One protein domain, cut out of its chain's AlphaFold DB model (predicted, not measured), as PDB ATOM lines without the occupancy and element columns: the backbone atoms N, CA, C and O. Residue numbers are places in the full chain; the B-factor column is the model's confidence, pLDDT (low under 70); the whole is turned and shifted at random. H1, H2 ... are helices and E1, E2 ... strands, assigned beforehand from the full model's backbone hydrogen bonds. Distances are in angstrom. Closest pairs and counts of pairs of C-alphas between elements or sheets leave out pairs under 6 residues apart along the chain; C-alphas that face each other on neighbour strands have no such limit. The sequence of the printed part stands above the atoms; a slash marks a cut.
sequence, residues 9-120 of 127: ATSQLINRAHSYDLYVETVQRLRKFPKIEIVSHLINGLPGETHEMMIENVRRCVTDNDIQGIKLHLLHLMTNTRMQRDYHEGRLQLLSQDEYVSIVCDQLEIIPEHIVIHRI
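AT A GLANCE: This is residues 9 to 120 of the 127 residues of the protein "TIGR01212 family radical SAM protein" of Streptococcus dysgalactiae (UniProt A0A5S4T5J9). A small parallel sheet of three strands, E1, E2 and E3, has two long helices, H3 and H5, side by side on one face, making two layers. H1 and H2 lie beyond the E1 edge of the sheet, and the short H4 sits far from the sheet, at one end of the longest axis. The printed part has 112 residues, with five named helices and three named strands in the order H1 H2 E1 H3 E2 H4 H5 E3; the class is mixed, helices and strands. It is compact, with a radius of gyration of the C-alphas of 15.0 A, yet elongated in outline, spanning 46 by 30 by 22 A.

HOW THE PARTS SIT: Start at the sheet, in order E1, residues 39 to 44, E2, residues 69 to 74, and E3, residues 116 to 119. E1 and E2 are parallel at 22 degrees; look for N 42 and O 71, 2.9 A apart and within hydrogen-bond range. E2 and E3 are parallel at 24 degrees, with N 118 and O 70 at 2.8 A. H3, residues 51 to 64, is on the sheet at a height of 9.9 A; it runs along the strands, at 7 degrees to E1 on the local plane. It lies over E1 and, only just, over E2, where 3 of its C-alphas fall. The closest C-alphas of E1 and H3 are those of Asn 44 and Met 54, 6.1 A apart. H5, residues 97 to 110, is on the sheet too and touches H3, the closest C-alphas being those of Ile 55 and Gln 107 at 5.4 A; they run the same way at a shallow tilt of 29 degrees. Two strand-helix-strand units, each two parallel neighbour strands with helices between, have right-handed crossovers: E1, H3, E2, and E2, H4, residues 82 to 88, H5, E3. H2, residues 20 to 30, is close to H3 but not clearly touching, with the C-alphas of Val 24 and Asp 64 at 7.1 A. H1, residues 9 to 13, touches no helix, and H4 touches none either. Every O i to N i+4 pair is within hydrogen-bond range in H1, H2 and H4; in H3 and H5 it is 9 of 10 each.

IN THESE COORDINATES: Find C-alpha 39 at (-38.975, 25.504, 43.355), where E1 begins its 16.4 A; E2 measures 17.0 A and E3 8.9 A. H3 is 20.0 A long, H5 20.6 A and H2 15.3 A. H1 begins at C-alpha 9, (-54.767, 38.751, 33.246), and E3 ends at C-alpha 119, (-41.460, 29.755, 53.084).

THE WHOLE: The C-alphas of Pro 34 and Glu 89 are the two farthest apart, 46.8 A. The printed part has no cut; the links H3 to E2 and H5 to E3 are tight, and no link is long. Mean pLDDT of the printed part is 96.6, and no printed residue is under 70.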
ATOM      1  N   ALA A   9     -54.302  37.384  33.009       97.19
ATOM      2  CA  ALA A   9     -54.767  38.751  33.246       97.19
ATOM      3  C   ALA A   9     -53.937  39.450  34.339       97.19
ATOM      4  O   ALA A   9     -53.445  40.560  34.129       97.19
ATOM      5  N   THR A  10     -53.705  38.772  35.469       97.06
ATOM      6  CA  THR A  10     -52.841  39.273  36.549       97.06
ATOM      7  C   THR A  10     -51.404  39.449  36.062       97.06
ATOM      8  O   THR A  10     -50.798  40.497  36.280       97.06
ATOM      9  N   SER A  11     -50.866  38.452  35.348       96.81
ATOM     10  CA  SER A  11     -49.530  38.483  34.738       96.81
ATOM     11  C   SER A  11     -49.321  39.725  33.862       96.81
ATOM     12  O   SER A  11     -48.337  40.451  34.029       96.81
ATOM     13  N   GLN A  12     -50.273  40.017  32.974       95.88
ATOM     14  CA  GLN A  12     -50.237  41.191  32.102       95.88
ATOM     15  C   GLN A  12     -50.317  42.495  32.898       95.88
ATOM     16  O   GLN A  12     -49.561  43.429  32.624       95.88
ATOM     17  N   LEU A  13     -51.183  42.558  33.917       94.81
ATOM     18  CA  LEU A  13     -51.353  43.746  34.753       94.81
ATOM     19  C   LEU A  13     -50.054  44.135  35.471       94.81
ATOM     20  O   LEU A  13     -49.702  45.317  35.521       94.81
ATOM     21  N   ILE A  14     -49.309  43.142  35.961       94.31
ATOM     22  CA  ILE A  14     -48.019  43.344  36.637       94.31
ATOM     23  C   ILE A  14     -46.821  43.370  35.678       94.31
ATOM     24  O   ILE A  14     -45.679  43.453  36.129       94.31
ATOM     25  N   ASN A  15     -47.068  43.323  34.365       94.50
ATOM     26  CA  ASN A  15     -46.048  43.317  33.319       94.50
ATOM     27  C   ASN A  15     -45.040  42.153  33.448       94.50
ATOM     28  O   ASN A  15     -43.833  42.324  33.250       94.50
ATOM     29  N   ARG A  16     -45.521  40.954  33.802       95.81
ATOM     30  CA  ARG A  16     -44.701  39.738  33.831       95.81
ATOM     31  C   ARG A  16     -44.488  39.236  32.401       95.81
ATOM     32  O   ARG A  16     -45.424  38.872  31.700       95.81
ATOM     33  N   ALA A  17     -43.232  39.176  31.972       95.75
ATOM     34  CA  ALA A  17     -42.849  38.907  30.583       95.75
ATOM     35  C   ALA A  17     -42.811  37.409  30.191       95.75
ATOM     36  O   ALA A  17     -41.962  36.997  29.404       95.75
ATOM     37  N   HIS A  18     -43.687  36.580  30.762       97.44
ATOM     38  CA  HIS A  18     -43.883  35.186  30.344       97.44
ATOM     39  C   HIS A  18     -45.302  34.709  30.668       97.44
ATOM     40  O   HIS A  18     -45.911  35.180  31.634       97.44
ATOM     41  N   SER A  19     -45.808  33.758  29.882       97.69
ATOM     42  CA  SER A  19     -47.091  33.098  30.129       97.69
ATOM     43  C   SER A  19     -46.947  31.900  31.070       97.69
ATOM     44  O   SER A  19     -45.855  31.350  31.250       97.69
ATOM     45  N   TYR A  20     -48.063  31.474  31.651       98.19
ATOM     46  CA  TYR A  20     -48.156  30.239  32.413       98.19
ATOM     47  C   TYR A  20     -47.862  29.013  31.541       98.19
ATOM     48  O   TYR A  20     -47.132  28.126  31.968       98.19
ATOM     49  N   ASP A  21     -48.306  29.004  30.285       98.25
ATOM     50  CA  ASP A  21     -48.007  27.907  29.357       98.25
ATOM     51  C   ASP A  21     -46.497  27.747  29.129       98.25
ATOM     52  O   ASP A  21     -45.969  26.634  29.172       98.25
ATOM     53  N   LEU A  22     -45.768  28.862  28.969       98.38
ATOM     54  CA  LEU A  22     -44.309  28.832  28.846       98.38
ATOM     55  C   LEU A  22     -43.646  28.325  30.135       98.38
ATOM     56  O   LEU A  22     -42.627  27.631  30.082       98.38
ATOM     57  N   TYR A  23     -44.213  28.655  31.296       98.50
ATOM     58  CA  TYR A  23     -43.759  28.115  32.574       98.50
ATOM     59  C   TYR A  23     -43.922  26.586  32.624       98.50
ATOM     60  O   TYR A  23     -42.951  25.892  32.938       98.50
ATOM     61  N   VAL A  24     -45.096  26.061  32.258       98.56
ATOM     62  CA  VAL A  24     -45.386  24.616  32.234       98.56
ATOM     63  C   VAL A  24     -44.445  23.891  31.268       98.56
ATOM     64  O   VAL A  24     -43.806  22.902  31.640       98.56
ATOM     65  N   GLU A  25     -44.261  24.420  30.054       98.50
ATOM     66  CA  GLU A  25     -43.298  23.885  29.082       98.50
ATOM     67  C   GLU A  25     -41.872  23.866  29.663       98.50
ATOM     68  O   GLU A  25     -41.130  22.889  29.523       98.50
ATOM     69  N   THR A  26     -41.482  24.931  30.365       98.31
ATOM     70  CA  THR A  26     -40.157  25.038  30.990       98.31
ATOM     71  C   THR A  26     -39.958  23.972  32.063       98.31
ATOM     72  O   THR A  26     -38.903  23.333  32.088       98.31
ATOM     73  N   VAL A  27     -40.959  23.725  32.915       98.31
ATOM     74  CA  VAL A  27     -40.905  22.642  33.907       98.31
ATOM     75  C   VAL A  27     -40.697  21.302  33.207       98.31
ATOM     76  O   VAL A  27     -39.736  20.600  33.523       98.31
ATOM     77  N   GLN A  28     -41.507  20.980  32.194       97.94
ATOM     78  CA  GLN A  28     -41.390  19.728  31.437       97.94
ATOM     79  C   GLN A  28     -40.003  19.551  30.800       97.94
ATOM     80  O   GLN A  28     -39.443  18.454  30.785       97.94
ATOM     81  N   ARG A  29     -39.401  20.633  30.295       98.25
ATOM     82  CA  ARG A  29     -38.040  20.602  29.739       98.25
ATOM     83  C   ARG A  29     -36.992  20.341  30.815       98.25
ATOM     84  O   ARG A  29     -36.077  19.559  30.570       98.25
ATOM     85  N   LEU A  30     -37.139  20.937  31.999       98.12
ATOM     86  CA  LEU A  30     -36.241  20.706  33.132       98.12
ATOM     87  C   LEU A  30     -36.368  19.290  33.706       98.12
ATOM     88  O   LEU A  30     -35.365  18.736  34.144       98.12
ATOM     89  N   ARG A  31     -37.550  18.663  33.641       96.88
ATOM     90  CA  ARG A  31     -37.758  17.263  34.070       96.88
ATOM     91  C   ARG A  31     -36.943  16.236  33.286       96.88
ATOM     92  O   ARG A  31     -36.698  15.144  33.784       96.88
ATOM     93  N   LYS A  32     -36.420  16.598  32.110       97.56
ATOM     94  CA  LYS A  32     -35.446  15.772  31.373       97.56
ATOM     95  C   LYS A  32     -34.097  15.644  32.102       97.56
ATOM     96  O   LYS A  32     -33.280  14.811  31.719       97.56
ATOM     97  N   PHE A  33     -33.864  16.450  33.142       97.56
ATOM     98  CA  PHE A  33     -32.647  16.481  33.949       97.56
ATOM     99  C   PHE A  33     -32.982  16.159  35.418       97.56
ATOM    100  O   PHE A  33     -33.196  17.073  36.215       97.56
ATOM    101  N   PRO A  34     -32.983  14.876  35.823       89.69
ATOM    102  CA  PRO A  34     -33.549  14.423  37.103       89.69
ATOM    103  C   PRO A  34     -32.809  14.908  38.361       89.69
ATOM    104  O   PRO A  34     -33.244  14.627  39.467       89.69
ATOM    105  N   LYS A  35     -31.677  15.609  38.217       95.69
ATOM    106  CA  LYS A  35     -30.913  16.183  39.339       95.69
ATOM    107  C   LYS A  35     -31.286  17.633  39.659       95.69
ATOM    108  O   LYS A  35     -30.728  18.205  40.589       95.69
ATOM    109  N   ILE A  36     -32.124  18.264  38.838       97.50
ATOM    110  CA  ILE A  36     -32.546  19.647  39.059       97.50
ATOM    111  C   ILE A  36     -33.765  19.611  39.968       97.50
ATOM    112  O   ILE A  36     -34.759  19.003  39.608       97.50
ATOM    113  N   GLU A  37     -33.725  20.296  41.100       97.56
ATOM    114  CA  GLU A  37     -34.905  20.508  41.942       97.56
ATOM    115  C   GLU A  37     -35.595  21.808  41.512       97.56
ATOM    116  O   GLU A  37     -34.945  22.847  41.344       97.56
ATOM    117  N   ILE A  38     -36.910  21.769  41.297       98.44
ATOM    118  CA  ILE A  38     -37.685  22.935  40.861       98.44
ATOM    119  C   ILE A  38     -38.470  23.484  42.041       98.44
ATOM    120  O   ILE A  38     -39.314  22.807  42.618       98.44
ATOM    121  N   VAL A  39     -38.224  24.760  42.342       98.38
ATOM    122  CA  VAL A  39     -38.975  25.504  43.355       98.38
ATOM    123  C   VAL A  39     -39.804  26.592  42.692       98.38
ATOM    124  O   VAL A  39     -39.241  27.489  42.054       98.38
ATOM    125  N   SER A  40     -41.121  26.546  42.849       98.31
ATOM    126  CA  SER A  40     -42.049  27.568  42.357       98.31
ATOM    127  C   SER A  40     -42.187  28.716  43.343       98.31
ATOM    128  O   SER A  40     -42.131  28.522  44.553       98.31
ATOM    129  N   HIS A  41     -42.368  29.928  42.834       97.94
ATOM    130  CA  HIS A  41     -42.639  31.108  43.649       97.94
ATOM    131  C   HIS A  41     -43.998  31.671  43.266       97.94
ATOM    132  O   HIS A  41     -44.193  31.939  42.086       97.94
ATOM    133  N   LEU A  42     -44.896  31.844  44.230       97.94
ATOM    134  CA  LEU A  42     -46.209  32.468  44.067       97.94
ATOM    135  C   LEU A  42     -46.315  33.692  44.980       97.94
ATOM    136  O   LEU A  42     -45.711  33.718  46.057       97.94
ATOM    137  N   ILE A  43     -47.072  34.699  44.542       97.44
ATOM    138  CA  ILE A  43     -47.314  35.928  45.297       97.44
ATOM    139  C   ILE A  43     -48.817  36.061  45.546       97.44
ATOM    140  O   ILE A  43     -49.591  36.136  44.601       97.44
ATOM    141  N   ASN A  44     -49.207  36.140  46.814       97.75
ATOM    142  CA  ASN A  44     -50.573  36.439  47.236       97.75
ATOM    143  C   ASN A  44     -50.771  37.957  47.332       97.75
ATOM    144  O   ASN A  44     -49.874  38.680  47.776       97.75
ATOM    145  N   GLY A  45     -51.962  38.435  46.969       96.19
ATOM    146  CA  GLY A  45     -52.326  39.854  47.004       96.19
ATOM    147  C   GLY A  45     -51.963  40.619  45.732       96.19
ATOM    148  O   GLY A  45     -51.903  41.847  45.757       96.19
ATOM    149  N   LEU A  46     -51.693  39.923  44.622       96.75
ATOM    150  CA  LEU A  46     -51.521  40.579  43.329       96.75
ATOM    151  C   LEU A  46     -52.827  41.270  42.892       96.75
ATOM    152  O   LEU A  46     -53.919  40.772  43.179       96.75
ATOM    153  N   PRO A  47     -52.741  42.417  42.195       95.00
ATOM    154  CA  PRO A  47     -53.928  43.181  41.843       95.00
ATOM    155  C   PRO A  47     -54.880  42.379  40.948       95.00
ATOM    156  O   PRO A  47     -54.469  41.786  39.952       95.00
ATOM    157  N   GLY A  48     -56.165  42.402  41.311       94.06
ATOM    158  CA  GLY A  48     -57.232  41.688  40.608       94.06
ATOM    159  C   GLY A  48     -57.436  40.232  41.038       94.06
ATOM    160  O   GLY A  48     -58.367  39.609  40.534       94.06
ATOM    161  N   GLU A  49     -56.625  39.688  41.952       97.25
ATOM    162  CA  GLU A  49     -56.809  38.323  42.455       97.25
ATOM    163  C   GLU A  49     -57.675  38.280  43.717       97.25
ATOM    164  O   GLU A  49     -57.453  39.034  44.665       97.25
ATOM    165  N   THR A  50     -58.647  37.369  43.736       97.62
ATOM    166  CA  THR A  50     -59.461  37.065  44.921       97.62
ATOM    167  C   THR A  50     -58.822  35.969  45.774       97.62
ATOM    168  O   THR A  50     -57.850  35.325  45.367       97.62
ATOM    169  N   HIS A  51     -59.399  35.717  46.953       97.62
ATOM    170  CA  HIS A  51     -59.056  34.574  47.807       97.62
ATOM    171  C   HIS A  51     -59.033  33.263  47.014       97.62
ATOM    172  O   HIS A  51     -58.030  32.551  47.003       97.62
ATOM    173  N   GLU A  52     -60.105  32.973  46.281       98.44
ATOM    174  CA  GLU A  52     -60.264  31.743  45.506       98.44
ATOM    175  C   GLU A  52     -59.219  31.639  44.396       98.44
ATOM    176  O   GLU A  52     -58.677  30.560  44.158       98.44
ATOM    177  N   MET A  53     -58.884  32.759  43.748       98.62
ATOM    178  CA  MET A  53     -57.826  32.794  42.739       98.62
ATOM    179  C   MET A  53     -56.456  32.478  43.345       98.62
ATOM    180  O   MET A  53     -55.671  31.737  42.755       98.62
ATOM    181  N   MET A  54     -56.160  32.986  44.543       98.44
ATOM    182  CA  MET A  54     -54.901  32.685  45.228       98.44
ATOM    183  C   MET A  54     -54.803  31.208  45.634       98.44
ATOM    184  O   MET A  54     -53.735  30.606  45.503       98.44
ATOM    185  N   ILE A  55     -55.903  30.590  46.065       98.56
ATOM    186  CA  ILE A  55     -55.962  29.139  46.306       98.56
ATOM    187  C   ILE A  55     -55.735  28.371  44.995       98.56
ATOM    188  O   ILE A  55     -54.916  27.449  44.936       98.56
ATOM    189  N   GLU A  56     -56.419  28.770  43.925       98.69
ATOM    190  CA  GLU A  56     -56.327  28.115  42.622       98.69
ATOM    191  C   GLU A  56     -54.927  28.232  42.004       98.69
ATOM    192  O   GLU A  56     -54.445  27.286  41.381       98.69
ATOM    193  N   ASN A  57     -54.216  29.339  42.248       98.44
ATOM    194  CA  ASN A  57     -52.810  29.490  41.875       98.44
ATOM    195  C   ASN A  57     -51.938  28.364  42.450       98.44
ATOM    196  O   ASN A  57     -51.102  27.818  41.729       98.44
ATOM    197  N   VAL A  58     -52.129  27.999  43.723       98.50
ATOM    198  CA  VAL A  58     -51.401  26.885  44.348       98.50
ATOM    199  C   VAL A  58     -51.846  25.557  43.760       98.50
ATOM    200  O   VAL A  58     -50.982  24.781  43.356       98.50
ATOM    201  N   ARG A  59     -53.162  25.325  43.641       98.69
ATOM    202  CA  ARG A  59     -53.713  24.090  43.063       98.69
ATOM    203  C   ARG A  59     -53.109  23.813  41.689       98.69
ATOM    204  O   ARG A  59     -52.455  22.791  41.525       98.69
ATOM    205  N   ARG A  60     -53.236  24.751  40.746       98.50
ATOM    206  CA  ARG A  60     -52.693  24.625  39.383       98.50
ATOM    207  C   ARG A  60     -51.179  24.460  39.382       98.50
ATOM    208  O   ARG A  60     -50.641  23.618  38.668       98.50
ATOM    209  N   CYS A  61     -50.474  25.212  40.230       98.31
ATOM    210  CA  CYS A  61     -49.024  25.099  40.339       98.31
ATOM    211  C   CYS A  61     -48.581  23.674  40.704       98.31
ATOM    212  O   CYS A  61     -47.633  23.187  40.096       98.31
ATOM    213  N   VAL A  62     -49.245  23.014  41.661       98.00
ATOM    214  CA  VAL A  62     -48.861  21.669  42.129       98.00
ATOM    215  C   VAL A  62     -49.475  20.534  41.303       98.00
ATOM    216  O   VAL A  62     -48.924  19.439  41.300       98.00
ATOM    217  N   THR A  63     -50.590  20.762  40.598       97.69
ATOM    218  CA  THR A  63     -51.217  19.740  39.739       97.69
ATOM    219  C   THR A  63     -50.622  19.694  38.341       97.69
ATOM    220  O   THR A  63     -50.468  18.613  37.776       97.69
ATOM    221  N   ASP A  64     -50.283  20.850  37.773       97.88
ATOM    222  CA  ASP A  64     -49.881  20.942  36.367       97.88
ATOM    223  C   ASP A  64     -48.367  20.730  36.189       97.88
ATOM    224  O   ASP A  64     -47.884  20.563  35.067       97.88
ATOM    225  N   ASN A  65     -47.596  20.765  37.284       98.00
ATOM    226  CA  ASN A  65     -46.137  20.823  37.259       98.00
ATOM    227  C   ASN A  65     -45.506  19.857  38.271       98.00
ATOM    228  O   ASN A  65     -45.824  19.891  39.455       98.00
ATOM    229  N   ASP A  66     -44.519  19.074  37.825       97.38
ATOM    230  CA  ASP A  66     -43.670  18.268  38.713       97.38
ATOM    231  C   ASP A  66     -42.573  19.147  39.347       97.38
ATOM    232  O   ASP A  66     -41.477  19.334  38.799       97.38
ATOM    233  N   ILE A  67     -42.915  19.740  40.493       98.00
ATOM    234  CA  ILE A  67     -42.056  20.609  41.306       98.00
ATOM    235  C   ILE A  67     -41.762  19.962  42.659       98.00
ATOM    236  O   ILE A  67     -42.536  19.155  43.158       98.00
ATOM    237  N   GLN A  68     -40.647  20.349  43.270       98.31
ATOM    238  CA  GLN A  68     -40.180  19.761  44.529       98.31
ATOM    239  C   GLN A  68     -40.246  20.748  45.694       98.31
ATOM    240  O   GLN A  68     -40.174  20.358  46.857       98.31
ATOM    241  N   GLY A  69     -40.449  22.034  45.400       98.38
ATOM    242  CA  GLY A  69     -40.699  23.021  46.433       98.38
ATOM    243  C   GLY A  69     -41.580  24.173  45.985       98.38
ATOM    244  O   GLY A  69     -41.707  24.482  44.798       98.38
ATOM    245  N   ILE A  70     -42.146  24.861  46.968       98.44
ATOM    246  CA  ILE A  70     -42.970  26.046  46.764       98.44
ATOM    247  C   ILE A  70     -42.590  27.148  47.754       98.44
ATOM    248  O   ILE A  70     -42.211  26.900  48.900       98.44
ATOM    249  N   LYS A  71     -42.657  28.392  47.293       97.94
ATOM    250  CA  LYS A  71     -42.496  29.606  48.091       97.94
ATOM    251  C   LYS A  71     -43.768  30.430  47.956       97.94
ATOM    252  O   LYS A  71     -44.062  30.889  46.853       97.94
ATOM    253  N   LEU A  72     -44.454  30.652  49.071       97.38
ATOM    254  CA  LEU A  72     -45.596  31.556  49.153       97.38
ATOM    255  C   LEU A  72     -45.106  32.902  49.697       97.38
ATOM    256  O   LEU A  72     -44.434  32.957  50.728       97.38
ATOM    257  N   HIS A  73     -45.373  33.983  48.970       95.12
ATOM    258  CA  HIS A  73     -44.947  35.335  49.325       95.12
ATOM    259  C   HIS A  73     -46.161  36.251  49.445       95.12
ATOM    260  O   HIS A  73     -47.030  36.243  48.583       95.12
ATOM    261  N   LEU A  74     -46.210  37.080  50.484       94.31
ATOM    262  CA  LEU A  74     -47.117  38.229  50.542       94.31
ATOM    263  C   LEU A  74     -46.648  39.321  49.570       94.31
ATOM    264  O   LEU A  74     -45.465  39.653  49.590       94.31
ATOM    265  N   LEU A  75     -47.527  39.920  48.766       94.56
ATOM    266  CA  LEU A  75     -47.151  41.078  47.956       94.56
ATOM    267  C   LEU A  75     -46.561  42.181  48.846       94.56
ATOM    268  O   LEU A  75     -47.226  42.707  49.736       94.56
ATOM    269  N   HIS A  76     -45.315  42.553  48.569       91.00
ATOM    270  CA  HIS A  76     -44.642  43.644  49.254       91.00
ATOM    271  C   HIS A  76     -44.632  44.897  48.376       91.00
ATOM    272  O   HIS A  76     -44.184  44.861  47.226       91.00
ATOM    273  N   LEU A  77     -45.117  46.014  48.920       91.56
ATOM    274  CA  LEU A  77     -45.205  47.279  48.198       91.56
ATOM    275  C   LEU A  77     -43.886  48.056  48.290       91.56
ATOM    276  O   LEU A  77     -43.609  48.715  49.284       91.56
ATOM    277  N   MET A  78     -43.093  48.011  47.222       91.12
ATOM    278  CA  MET A  78     -41.835  48.760  47.124       91.12
ATOM    279  C   MET A  78     -42.057  50.208  46.668       91.12
ATOM    280  O   MET A  78     -42.855  50.471  45.758       91.12
ATOM    281  N   THR A  79     -41.280  51.139  47.227       90.88
ATOM    282  CA  THR A  79     -41.229  52.533  46.758       90.88
ATOM    283  C   THR A  79     -40.670  52.637  45.334       90.88
ATOM    284  O   THR A  79     -39.965  51.751  44.852       90.88
ATOM    285  N   ASN A  80     -40.997  53.726  44.635       92.69
ATOM    286  CA  ASN A  80     -40.570  54.008  43.260       92.69
ATOM    287  C   ASN A  80     -41.019  52.958  42.229       92.69
ATOM    288  O   ASN A  80     -40.425  52.821  41.158       92.69
ATOM    289  N   THR A  81     -42.106  52.237  42.515       93.56
ATOM    290  CA  THR A  81     -42.700  51.263  41.593       93.56
ATOM    291  C   THR A  81     -44.025  51.753  41.021       93.56
ATOM    292  O   THR A  81     -44.671  52.664  41.541       93.56
ATOM    293  N   ARG A  82     -44.470  51.125  39.926       92.19
ATOM    294  CA  ARG A  82     -45.827  51.334  39.399       92.19
ATOM    295  C   ARG A  82     -46.895  50.951  40.430       92.19
ATOM    296  O   ARG A  82     -47.852  51.698  40.591       92.19
ATOM    297  N   MET A  83     -46.681  49.859  41.165       93.75
ATOM    298  CA  MET A  83     -47.616  49.389  42.189       93.75
ATOM    299  C   MET A  83     -47.801  50.396  43.326       93.75
ATOM    300  O   MET A  83     -48.913  50.522  43.824       93.75
ATOM    301  N   GLN A  84     -46.770  51.167  43.696       95.00
ATOM    302  CA  GLN A  84     -46.930  52.255  44.669       95.00
ATOM    303  C   GLN A  84     -47.970  53.284  44.199       95.00
ATOM    304  O   GLN A  84     -48.816  53.712  44.980       95.00
ATOM    305  N   ARG A  85     -47.938  53.665  42.914       94.38
ATOM    306  CA  ARG A  85     -48.943  54.574  42.339       94.38
ATOM    307  C   ARG A  85     -50.324  53.931  42.311       94.38
ATOM    308  O   ARG A  85     -51.290  54.560  42.721       94.38
ATOM    309  N   ASP A  86     -50.405  52.667  41.896       93.06
ATOM    310  CA  ASP A  86     -51.670  51.927  41.871       93.06
ATOM    311  C   ASP A  86     -52.297  51.815  43.269       93.06
ATOM    312  O   ASP A  86     -53.511  51.943  43.397       93.06
ATOM    313  N   TYR A  87     -51.486  51.663  44.318       95.25
ATOM    314  CA  TYR A  87     -51.948  51.684  45.706       95.25
ATOM    315  C   TYR A  87     -52.515  53.052  46.108       95.25
ATOM    316  O   TYR A  87     -53.643  53.137  46.585       95.25
ATOM    317  N   HIS A  88     -51.778  54.141  45.860       94.94
ATOM    318  CA  HIS A  88     -52.242  55.495  46.194       94.94
ATOM    319  C   HIS A  88     -53.494  55.925  45.417       94.94
ATOM    320  O   HIS A  88     -54.298  56.700  45.928       94.94
ATOM    321  N   GLU A  89     -53.675  55.413  44.202       95.06
ATOM    322  CA  GLU A  89     -54.845  55.680  43.359       95.06
ATOM    323  C   GLU A  89     -56.004  54.694  43.615       95.06
ATOM    324  O   GLU A  89     -57.011  54.730  42.910       95.06
ATOM    325  N   GLY A  90     -55.881  53.805  44.611       92.44
ATOM    326  CA  GLY A  90     -56.921  52.851  45.012       92.44
ATOM    327  C   GLY A  90     -57.123  51.667  44.058       92.44
ATOM    328  O   GLY A  90     -58.077  50.910  44.219       92.44
ATOM    329  N   ARG A  91     -56.237  51.485  43.071       91.12
ATOM    330  CA  ARG A  91     -56.242  50.353  42.126       91.12
ATOM    331  C   ARG A  91     -55.595  49.083  42.680       91.12
ATOM    332  O   ARG A  91     -55.813  48.010  42.125       91.12
ATOM    333  N   LEU A  92     -54.787  49.203  43.729       94.00
ATOM    334  CA  LEU A  92     -54.218  48.083  44.473       94.00
ATOM    335  C   LEU A  92     -54.665  48.185  45.930       94.00
ATOM    336  O   LEU A  92     -54.464  49.214  46.570       94.00
ATOM    337  N   GLN A  93     -55.226  47.101  46.453       92.69
ATOM    338  CA  GLN A  93     -55.539  46.945  47.869       92.69
ATOM    339  C   GLN A  93     -54.645  45.850  48.443       92.69
ATOM    340  O   GLN A  93     -54.409  44.833  47.792       92.69
ATOM    341  N   LEU A  94     -54.100  46.093  49.632       94.38
ATOM    342  CA  LEU A  94     -53.263  45.121  50.327       94.38
ATOM    343  C   LEU A  94     -54.135  44.264  51.237       94.38
ATOM    344  O   LEU A  94     -55.086  44.771  51.830       94.38
ATOM    345  N   LEU A  95     -53.764  42.994  51.365       95.56
ATOM    346  CA  LEU A  95     -54.382  42.086  52.320       95.56
ATOM    347  C   LEU A  95     -54.105  42.565  53.745       95.56
ATOM    348  O   LEU A  95     -52.987  42.972  54.078       95.56
ATOM    349  N   SER A  96     -55.113  42.456  54.599       95.94
ATOM    350  CA  SER A  96     -54.902  42.421  56.039       95.94
ATOM    351  C   SER A  96     -54.140  41.154  56.439       95.94
ATOM    352  O   SER A  96     -54.049  40.172  55.693       95.94
ATOM    353  N   GLN A  97     -53.584  41.165  57.649       95.12
ATOM    354  CA  GLN A  97     -52.889  40.001  58.189       95.12
ATOM    355  C   GLN A  97     -53.819  38.783  58.295       95.12
ATOM    356  O   GLN A  97     -53.405  37.685  57.933       95.12
ATOM    357  N   ASP A  98     -55.061  38.975  58.747       97.56
ATOM    358  CA  ASP A  98     -56.025  37.885  58.933       97.56
ATOM    359  C   ASP A  98     -56.431  37.253  57.595       97.56
ATOM    360  O   ASP A  98     -56.444  36.027  57.476       97.56
ATOM    361  N   GLU A  99     -56.671  38.071  56.563       97.38
ATOM    362  CA  GLU A  99     -56.926  37.578  55.203       97.38
ATOM    363  C   GLU A  99     -55.739  36.758  54.690       97.38
ATOM    364  O   GLU A  99     -55.917  35.643  54.202       97.38
ATOM    365  N   TYR A 100     -54.515  37.273  54.843       97.00
ATOM    366  CA  TYR A 100     -53.318  36.564  54.396       97.00
ATOM    367  C   TYR A 100     -53.132  35.221  55.108       97.00
ATOM    368  O   TYR A 100     -52.835  34.221  54.456       97.00
ATOM    369  N   VAL A 101     -53.318  35.187  56.431       97.19
ATOM    370  CA  VAL A 101     -53.218  33.952  57.220       97.19
ATOM    371  C   VAL A 101     -54.259  32.937  56.755       97.19
ATOM    372  O   VAL A 101     -53.895  31.786  56.527       97.19
ATOM    373  N   SER A 102     -55.513  33.356  56.551       98.12
ATOM    374  CA  SER A 102     -56.570  32.467  56.053       98.12
ATOM    375  C   SER A 102     -56.205  31.864  54.696       98.12
ATOM    376  O   SER A 102     -56.267  30.649  54.533       98.12
ATOM    377  N   ILE A 103     -55.751  32.691  53.750       98.31
ATOM    378  CA  ILE A 103     -55.341  32.238  52.413       98.31
ATOM    379  C   ILE A 103     -54.200  31.222  52.506       98.31
ATOM    380  O   ILE A 103     -54.228  30.199  51.827       98.31
ATOM    381  N   VAL A 104     -53.184  31.492  53.332       98.00
ATOM    382  CA  VAL A 104     -52.045  30.580  53.488       98.00
ATOM    383  C   VAL A 104     -52.489  29.249  54.091       98.00
ATOM    384  O   VAL A 104     -52.061  28.214  53.590       98.00
ATOM    385  N   CYS A 105     -53.348  29.244  55.113       98.25
ATOM    386  CA  CYS A 105     -53.889  28.005  55.681       98.25
ATOM    387  C   CYS A 105     -54.584  27.153  54.608       98.25
ATOM    388  O   CYS A 105     -54.218  25.994  54.431       98.25
ATOM    389  N   ASP A 106     -55.480  27.750  53.821       98.50
ATOM    390  CA  ASP A 106     -56.205  27.036  52.761       98.50
ATOM    391  C   ASP A 106     -55.264  26.523  51.656       98.50
ATOM    392  O   ASP A 106     -55.439  25.431  51.113       98.50
ATOM    393  N   GLN A 107     -54.229  27.296  51.312       98.38
ATOM    394  CA  GLN A 107     -53.199  26.876  50.360       98.38
ATOM    395  C   GLN A 107     -52.398  25.672  50.879       98.38
ATOM    396  O   GLN A 107     -52.103  24.759  50.106       98.38
ATOM    397  N   LEU A 108     -52.045  25.658  52.168       98.06
ATOM    398  CA  LEU A 108     -51.275  24.579  52.796       98.06
ATOM    399  C   LEU A 108     -52.027  23.245  52.796       98.06
ATOM    400  O   LEU A 108     -51.400  22.209  52.608       98.06
ATOM    401  N   GLU A 109     -53.352  23.263  52.939       98.06
ATOM    402  CA  GLU A 109     -54.189  22.056  52.901       98.06
ATOM    403  C   GLU A 109     -54.210  21.363  51.526       98.06
ATOM    404  O   GLU A 109     -54.532  20.180  51.425       98.06
ATOM    405  N   ILE A 110     -53.856  22.082  50.455       97.44
ATOM    406  CA  ILE A 110     -53.863  21.573  49.075       97.44
ATOM    407  C   ILE A 110     -52.478  21.088  48.638       97.44
ATOM    408  O   ILE A 110     -52.378  20.259  47.731       97.44
ATOM    409  N   ILE A 111     -51.406  21.602  49.248       98.25
ATOM    410  CA  ILE A 111     -50.034  21.265  48.859       98.25
ATOM    411  C   ILE A 111     -49.750  19.799  49.235       98.25
ATOM    412  O   ILE A 111     -49.833  19.444  50.411       98.25
ATOM    413  N   PRO A 112     -49.384  18.937  48.267       98.19
ATOM    414  CA  PRO A 112     -49.011  17.556  48.548       98.19
ATOM    415  C   PRO A 112     -47.851  17.449  49.544       98.19
ATOM    416  O   PRO A 112     -46.876  18.193  49.448       98.19
ATOM    417  N   GLU A 113     -47.903  16.450  50.430       97.50
ATOM    418  CA  GLU A 113     -46.922  16.245  51.514       97.50
ATOM    419  C   GLU A 113     -45.458  16.122  51.054       97.50
ATOM    420  O   GLU A 113     -44.537  16.387  51.822       97.50
ATOM    421  N   HIS A 114     -45.231  15.722  49.799       97.31
ATOM    422  CA  HIS A 114     -43.895  15.544  49.230       97.31
ATOM    423  C   HIS A 114     -43.277  16.848  48.694       97.31
ATOM    424  O   HIS A 114     -42.094  16.854  48.356       97.31
ATOM    425  N   ILE A 115     -44.044  17.941  48.598       98.38
ATOM    426  CA  ILE A 115     -43.545  19.247  48.153       98.38
ATOM    427  C   ILE A 115     -43.058  20.037  49.367       98.38
ATOM    428  O   ILE A 115     -43.808  20.323  50.298       98.38
ATOM    429  N   VAL A 116     -41.796  20.463  49.334       98.31
ATOM    430  CA  VAL A 116     -41.214  21.254  50.420       98.31
ATOM    431  C   VAL A 116     -41.754  22.684  50.384       98.31
ATOM    432  O   VAL A 116     -41.614  23.403  49.394       98.31
ATOM    433  N   ILE A 117     -42.306  23.152  51.499       98.12
ATOM    434  CA  ILE A 117     -42.650  24.566  51.674       98.12
ATOM    435  C   ILE A 117     -41.389  25.307  52.119       98.12
ATOM    436  O   ILE A 117     -40.949  25.204  53.260       98.12
ATOM    437  N   HIS A 118     -40.785  26.066  51.208       97.12
ATOM    438  CA  HIS A 118     -39.555  26.806  51.493       97.12
ATOM    439  C   HIS A 118     -39.805  28.038  52.363       97.12
ATOM    440  O   HIS A 118     -38.903  28.466  53.079       97.12
ATOM    441  N   ARG A 119     -40.990  28.650  52.238       94.81
ATOM    442  CA  ARG A 119     -41.460  29.755  53.084       94.81
ATOM    443  C   ARG A 119     -42.941  30.043  52.860       94.81
ATOM    444  O   ARG A 119     -43.461  29.786  51.771       94.81
ATOM    445  N   ILE A 120     -43.542  30.658  53.873       94.00
ATOM    446  CA  ILE A 120     -44.934  31.134  53.905       94.00
ATOM    447  C   ILE A 120     -45.046  32.652  54.084       94.00
ATOM    448  O   ILE A 120     -46.141  33.172  54.204       94.00
TER     449      ILE A 120